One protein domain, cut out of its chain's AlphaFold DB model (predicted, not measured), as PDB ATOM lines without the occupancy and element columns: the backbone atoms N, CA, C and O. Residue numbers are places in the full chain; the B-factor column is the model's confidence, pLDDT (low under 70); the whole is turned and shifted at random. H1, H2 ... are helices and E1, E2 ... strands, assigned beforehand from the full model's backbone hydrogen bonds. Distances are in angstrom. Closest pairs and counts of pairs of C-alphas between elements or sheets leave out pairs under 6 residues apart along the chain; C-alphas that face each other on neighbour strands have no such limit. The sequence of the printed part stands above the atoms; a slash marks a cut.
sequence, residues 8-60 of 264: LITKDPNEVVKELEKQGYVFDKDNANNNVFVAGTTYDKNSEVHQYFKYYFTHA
ATOM      1  N   LEU A   8      29.377  19.171  84.112       40.44
ATOM      2  CA  LEU A   8      30.222  19.533  82.977       40.44
ATOM      3  C   LEU A   8      29.651  20.804  82.326       40.44
ATOM      4  O   LEU A   8      28.561  20.772  81.753       40.44
ATOM      5  N   ILE A   9      30.355  21.929  82.460       46.56
ATOM      6  CA  ILE A   9      29.930  23.200  81.869       46.56
ATOM      7  C   ILE A   9      30.335  23.181  80.395       46.56
ATOM      8  O   ILE A   9      31.500  23.358  80.058       46.56
ATOM      9  N   THR A  10      29.362  22.946  79.518       55.91
ATOM     10  CA  THR A  10      29.519  22.993  78.054       55.91
ATOM     11  C   THR A  10      29.229  24.377  77.455       55.91
ATOM     12  O   THR A  10      29.193  24.512  76.235       55.91
ATOM     13  N   LYS A  11      28.997  25.394  78.297       64.50
ATOM     14  CA  LYS A  11      28.748  26.794  77.914       64.50
ATOM     15  C   LYS A  11      29.998  27.656  78.113       64.50
ATOM     16  O   LYS A  11      30.815  27.359  78.983       64.50
ATOM     17  N   ASP A  12      30.104  28.752  77.368       75.88
ATOM     18  CA  ASP A  12      31.143  29.763  77.595       75.88
ATOM     19  C   ASP A  12      30.947  30.419  78.985       75.88
ATOM     20  O   ASP A  12      29.816  30.782  79.330       75.88
ATOM     21  N   PRO A  13      31.997  30.607  79.808       78.06
ATOM     22  CA  PRO A  13      31.859  31.242  81.120       78.06
ATOM     23  C   PRO A  13      31.210  32.636  81.079       78.06
ATOM     24  O   PRO A  13      30.450  32.981  81.981       78.06
ATOM     25  N   ASN A  14      31.423  33.417  80.016       79.38
ATOM     26  CA  ASN A  14      30.799  34.729  79.827       79.38
ATOM     27  C   ASN A  14      29.297  34.629  79.507       79.38
ATOM     28  O   ASN A  14      28.553  35.573  79.772       79.38
ATOM     29  N   GLU A  15      28.828  33.512  78.942       84.88
ATOM     30  CA  GLU A  15      27.390  33.234  78.822       84.88
ATOM     31  C   GLU A  15      26.783  32.892  80.183       84.88
ATOM     32  O   GLU A  15      25.695  33.374  80.491       84.88
ATOM     33  N   VAL A  16      27.500  32.129  81.017       86.00
ATOM     34  CA  VAL A  16      27.059  31.794  82.382       86.00
ATOM     35  C   VAL A  16      26.969  33.049  83.257       86.00
ATOM     36  O   VAL A  16      25.971  33.215  83.954       86.00
ATOM     37  N   VAL A  17      27.942  33.968  83.172       88.00
ATOM     38  CA  VAL A  17      27.863  35.280  83.848       88.00
ATOM     39  C   VAL A  17      26.591  36.024  83.426       88.00
ATOM     40  O   VAL A  17      25.786  36.372  84.284       88.00
ATOM     41  N   LYS A  18      26.336  36.170  82.118       89.00
ATOM     42  CA  LYS A  18      25.134  36.855  81.596       89.00
ATOM     43  C   LYS A  18      23.818  36.154  81.956       89.00
ATOM     44  O   LYS A  18      22.777  36.805  82.038       89.00
ATOM     45  N   GLU A  19      23.823  34.830  82.100       90.75
ATOM     46  CA  GLU A  19      22.657  34.042  82.518       90.75
ATOM     47  C   GLU A  19      22.338  34.261  84.004       90.75
ATOM     48  O   GLU A  19      21.161  34.307  84.360       90.75
ATOM     49  N   LEU A  20      23.357  34.441  84.849       91.62
ATOM     50  CA  LEU A  20      23.204  34.776  86.269       91.62
ATOM     51  C   LEU A  20      22.860  36.258  86.482       91.62
ATOM     52  O   LEU A  20      21.976  36.556  87.283       91.62
ATOM     53  N   GLU A  21      23.457  37.177  85.718       91.75
ATOM     54  CA  GLU A  21      23.117  38.610  85.759       91.75
ATOM     55  C   GLU A  21      21.622  38.839  85.485       91.75
ATOM     56  O   GLU A  21      20.937  39.502  86.258       91.75
ATOM     57  N   LYS A  22      21.059  38.157  84.479       90.56
ATOM     58  CA  LYS A  22      19.610  38.165  84.184       90.56
ATOM     59  C   LYS A  22      18.714  37.563  85.274       90.56
ATOM     60  O   LYS A  22      17.496  37.655  85.156       90.56
ATOM     61  N   GLN A  23      19.284  36.899  86.277       90.81
ATOM     62  CA  GLN A  23      18.567  36.320  87.416       90.81
ATOM     63  C   GLN A  23      18.705  37.169  88.690       90.81
ATOM     64  O   GLN A  23      18.243  36.726  89.744       90.81
ATOM     65  N   GLY A  24      19.292  38.369  88.594       93.31
ATOM     66  CA  GLY A  24      19.507  39.282  89.716       93.31
ATOM     67  C   GLY A  24      20.824  39.065  90.464       93.31
ATOM     68  O   GLY A  24      20.949  39.531  91.589       93.31
ATOM     69  N   TYR A  25      21.803  38.353  89.897       94.56
ATOM     70  CA  TYR A  25      23.149  38.270  90.480       94.56
ATOM     71  C   TYR A  25      24.057  39.380  89.934       94.56
ATOM     72  O   TYR A  25      23.974  39.733  88.764       94.56
ATOM     73  N   VAL A  26      24.989  39.883  90.740       93.00
ATOM     74  CA  VAL A  26      26.003  40.858  90.306       93.00
ATOM     75  C   VAL A  26      27.373  40.189  90.345       93.00
ATOM     76  O   VAL A  26      27.749  39.611  91.363       93.00
ATOM     77  N   PHE A  27      28.118  40.226  89.236       90.75
ATOM     78  CA  PHE A  27      29.431  39.579  89.155       90.75
ATOM     79  C   PHE A  27      30.493  40.343  89.968       90.75
ATOM     80  O   PHE A  27      30.912  41.443  89.595       90.75
ATOM     81  N   ASP A  28      30.954  39.720  91.053       88.94
ATOM     82  CA  ASP A  28      31.989  40.216  91.962       88.94
ATOM     83  C   ASP A  28      33.380  39.933  91.368       88.94
ATOM     84  O   ASP A  28      33.998  38.880  91.568       88.94
ATOM     85  N   LYS A  29      33.842  40.892  90.562       80.81
ATOM     86  CA  LYS A  29      35.130  40.852  89.851       80.81
ATOM     87  C   LYS A  29      36.328  40.977  90.790       80.81
ATOM     88  O   LYS A  29      37.380  40.419  90.488       80.81
ATOM     89  N   ASP A  30      36.168  41.679  91.907       79.44
ATOM     90  CA  ASP A  30      37.271  42.013  92.811       79.44
ATOM     91  C   ASP A  30      37.646  40.801  93.680       79.44
ATOM     92  O   ASP A  30      38.822  40.469  93.840       79.44
ATOM     93  N   ASN A  31      36.648  40.045  94.147       77.12
ATOM     94  CA  ASN A  31      36.840  38.793  94.888       77.12
ATOM     95  C   ASN A  31      37.315  37.623  94.000       77.12
ATOM     96  O   ASN A  31      37.862  36.630  94.488       77.12
ATOM     97  N   ALA A  32      37.177  37.739  92.673       64.44
ATOM     98  CA  ALA A  32      37.617  36.711  91.729       64.44
ATOM     99  C   ALA A  32      39.145  36.495  91.686       64.44
ATOM    100  O   ALA A  32      39.594  35.532  91.060       64.44
ATOM    101  N   ASN A  33      39.945  37.340  92.359       60.00
ATOM    102  CA  ASN A  33      41.394  37.159  92.566       60.00
ATOM    103  C   ASN A  33      42.157  36.774  91.278       60.00
ATOM    104  O   ASN A  33      43.041  35.918  91.278       60.00
ATOM    105  N   ASN A  34      41.786  37.406  90.161       53.16
ATOM    106  CA  ASN A  34      42.342  37.186  88.825       53.16
ATOM    107  C   ASN A  34      42.160  35.769  88.220       53.16
ATOM    108  O   ASN A  34      42.706  35.510  87.150       53.16
ATOM    109  N   ASN A  35      41.370  34.867  88.821       59.84
ATOM    110  CA  ASN A  35      41.084  33.528  88.270       59.84
ATOM    111  C   ASN A  35      39.798  33.493  87.413       59.84
ATOM    112  O   ASN A  35      38.954  32.597  87.537       59.84
ATOM    113  N   VAL A  36      39.650  34.504  86.555       63.72
ATOM    114  CA  VAL A  36      38.540  34.661  85.606       63.72
ATOM    115  C   VAL A  36      38.972  34.109  84.248       63.72
ATOM    116  O   VAL A  36      40.038  34.466  83.748       63.72
ATOM    117  N   PHE A  37      38.141  33.280  83.614       64.88
ATOM    118  CA  PHE A  37      38.348  32.877  82.222       64.88
ATOM    119  C   PHE A  37      38.067  34.084  81.314       64.88
ATOM    120  O   PHE A  37      36.913  34.474  81.118       64.88
ATOM    121  N   VAL A  38      39.126  34.714  80.805       65.19
ATOM    122  CA  VAL A  38      39.046  35.870  79.900       65.19
ATOM    123  C   VAL A  38      39.117  35.415  78.445       65.19
ATOM    124  O   VAL A  38      39.768  34.426  78.124       65.19
ATOM    125  N   ALA A  39      38.466  36.137  77.533       56.56
ATOM    126  CA  ALA A  39      38.496  35.793  76.112       56.56
ATOM    127  C   ALA A  39      39.950  35.702  75.599       56.56
ATOM    128  O   ALA A  39      40.672  36.697  75.583       56.56
ATOM    129  N   GLY A  40      40.372  34.497  75.201       57.94
ATOM    130  CA  GLY A  40      41.749  34.196  74.796       57.94
ATOM    131  C   GLY A  40      42.549  33.311  75.763       57.94
ATOM    132  O   GLY A  40      43.644  32.891  75.388       57.94
ATOM    133  N   THR A  41      42.041  32.960  76.954       67.19
ATOM    134  CA  THR A  41      42.686  31.926  77.787       67.19
ATOM    135  C   THR A  41      42.659  30.570  77.089       67.19
ATOM    136  O   THR A  41      41.600  30.007  76.817       67.19
ATOM    137  N   THR A  42      43.843  30.025  76.816       62.34
ATOM    138  CA  THR A  42      44.010  28.667  76.297       62.34
ATOM    139  C   THR A  42      44.002  27.661  77.439       62.34
ATOM    140  O   THR A  42      44.786  27.804  78.378       62.34
ATOM    141  N   TYR A  43      43.198  26.604  77.318       69.06
ATOM    142  CA  TYR A  43      43.374  25.402  78.132       69.06
ATOM    143  C   TYR A  43      44.802  24.865  77.974       69.06
ATOM    144  O   TYR A  43      45.375  24.918  76.878       69.06
ATOM    145  N   ASP A  44      45.378  24.342  79.057       70.31
ATOM    146  CA  ASP A  44      46.619  23.584  78.944       70.31
ATOM    147  C   ASP A  44      46.365  22.228  78.253       70.31
ATOM    148  O   ASP A  44      45.234  21.854  77.934       70.31
ATOM    149  N   LYS A  45      47.450  21.518  77.937       81.00
ATOM    150  CA  LYS A  45      47.404  20.222  77.243       81.00
ATOM    151  C   LYS A  45      47.641  19.044  78.192       81.00
ATOM    152  O   LYS A  45      47.974  17.956  77.728       81.00
ATOM    153  N   ASN A  46      47.532  19.257  79.502       81.81
ATOM    154  CA  ASN A  46      47.808  18.251  80.513       81.81
ATOM    155  C   ASN A  46      46.529  17.483  80.870       81.81
ATOM    156  O   ASN A  46      45.728  17.908  81.696       81.81
ATOM    157  N   SER A  47      46.365  16.299  80.281       80.62
ATOM    158  CA  SER A  47      45.227  15.413  80.554       80.62
ATOM    159  C   SER A  47      45.148  14.890  81.995       80.62
ATOM    160  O   SER A  47      44.133  14.301  82.357       80.62
ATOM    161  N   GLU A  48      46.192  15.072  82.809       88.19
ATOM    162  CA  GLU A  48      46.236  14.644  84.215       88.19
ATOM    163  C   GLU A  48      45.792  15.748  85.193       88.19
ATOM    164  O   GLU A  48      45.570  15.466  86.372       88.19
ATOM    165  N   VAL A  49      45.649  17.000  84.735       79.81
ATOM    166  CA  VAL A  49      45.342  18.159  85.588       79.81
ATOM    167  C   VAL A  49      44.053  18.839  85.136       79.81
ATOM    168  O   VAL A  49      43.916  19.292  84.006       79.81
ATOM    169  N   HIS A  50      43.094  18.961  86.053       76.00
ATOM    170  CA  HIS A  50      41.875  19.730  85.816       76.00
ATOM    171  C   HIS A  50      42.092  21.220  86.102       76.00
ATOM    172  O   HIS A  50      42.550  21.596  87.183       76.00
ATOM    173  N   GLN A  51      41.689  22.073  85.161       74.56
ATOM    174  CA  GLN A  51      41.616  23.520  85.358       74.56
ATOM    175  C   GLN A  51      40.256  23.923  85.945       74.56
ATOM    176  O   GLN A  51      39.214  23.450  85.492       74.56
ATOM    177  N   TYR A  52      40.263  24.831  86.926       75.31
ATOM    178  CA  TYR A  52      39.051  25.353  87.562       75.31
ATOM    179  C   TYR A  52      39.098  26.880  87.661       75.31
ATOM    180  O   TYR A  52      39.972  27.444  88.322       75.31
ATOM    181  N   PHE A  53      38.096  27.535  87.081       76.44
ATOM    182  CA  PHE A  53      37.870  28.977  87.191       76.44
ATOM    183  C   PHE A  53      36.773  29.228  88.228       76.44
ATOM    184  O   PHE A  53      35.787  28.488  88.279       76.44
ATOM    185  N   LYS A  54      36.947  30.240  89.084       78.44
ATOM    186  CA  LYS A  54      35.981  30.572  90.144       78.44
ATOM    187  C   LYS A  54      35.399  31.952  89.897       78.44
ATOM    188  O   LYS A  54      36.133  32.922  89.760       78.44
ATOM    189  N   TYR A  55      34.075  32.011  89.893       82.31
ATOM    190  CA  TYR A  55      33.301  33.232  89.743       82.31
ATOM    191  C   TYR A  55      32.531  33.464  91.037       82.31
ATOM    192  O   TYR A  55      31.892  32.543  91.548       82.31
ATOM    193  N   TYR A  56      32.620  34.680  91.562       85.75
ATOM    194  CA  TYR A  56      31.914  35.110  92.759       85.75
ATOM    195  C   TYR A  56      30.794  36.053  92.343       85.75
ATOM    196  O   TYR A  56      30.951  36.835  91.410       85.75
ATOM    197  N   PHE A  57      29.653  35.957  93.011       90.81
ATOM    198  CA  PHE A  57      28.509  36.815  92.751       90.81
ATOM    199  C   PHE A  57      27.906  37.263  94.074       90.81
ATOM    200  O   PHE A  57      27.839  36.479  95.023       90.81
ATOM    201  N   THR A  58      27.429  38.499  94.106       94.12
ATOM    202  CA  THR A  58      26.478  38.975  95.110       94.12
ATOM    203  C   THR A  58      25.067  38.949  94.520       94.12
ATOM    204  O   THR A  58      24.884  38.698  93.326       94.12
ATOM    205  N   HIS A  59      24.049  39.175  95.345       96.31
ATOM    206  CA  HIS A  59      22.699  39.443  94.853       96.31
ATOM    207  C   HIS A  59      22.541  40.945  94.593       96.31
ATOM    208  O   HIS A  59      23.066  41.768  95.346       96.31
ATOM    209  N   ALA A  60      21.809  41.297  93.539       96.50
ATOM    210  CA  ALA A  60      21.270  42.635  93.360       96.50
ATOM    211  C   ALA A  60      20.215  42.901  94.442       96.50
ATOM    212  O   ALA A  60      19.465  42.003  94.844       96.50
TER     213      ALA A  60
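AT A GLANCE: This is residues 8 to 60 of the 264 residues of the protein "LPXTG-motif cell wall anchor domain-containing protein" of Limosilactobacillus mucosae (UniProt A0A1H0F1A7). With little regular structure, the domain is an antiparallel hairpin, E1 and E2, with helix H1 beside E1 and a loop whose residues 44 to 50 stick out. The 53 printed residues include H1, E1 and E2 in that order, class mixed, with under half in named elements. The whole is loose, radius of gyration of the C-alphas 12.5 A, spanning 38 by 23 by 18 A.

IN THESE COORDINATES: E1 is residues 25 to 28, 9.2 A between end C-alphas; E2 is residues 56 to 59, 10.4 A, ending at C-alpha (22.699, 39.443, 94.853). H1 is residues 13 to 21, 12.3 A, beginning at C-alpha (31.859, 31.242, 81.120).

HOW THE PARTS SIT: E1 and E2 run at 139 degrees; N 26 and O 58 are within hydrogen-bond range, 2.8 A. The closest C-alphas of H1 and E1, Val 17 and Phe 27, are 7.0 A apart. H1 and E2 are near each other. Every O i to N i+4 pair in H1 is within hydrogen-bond range.

THE WHOLE: The elongated printed part has no cut; the link E1 to E2 is long. Residues 8 to 11 and 32 to 43 have pLDDT under 70.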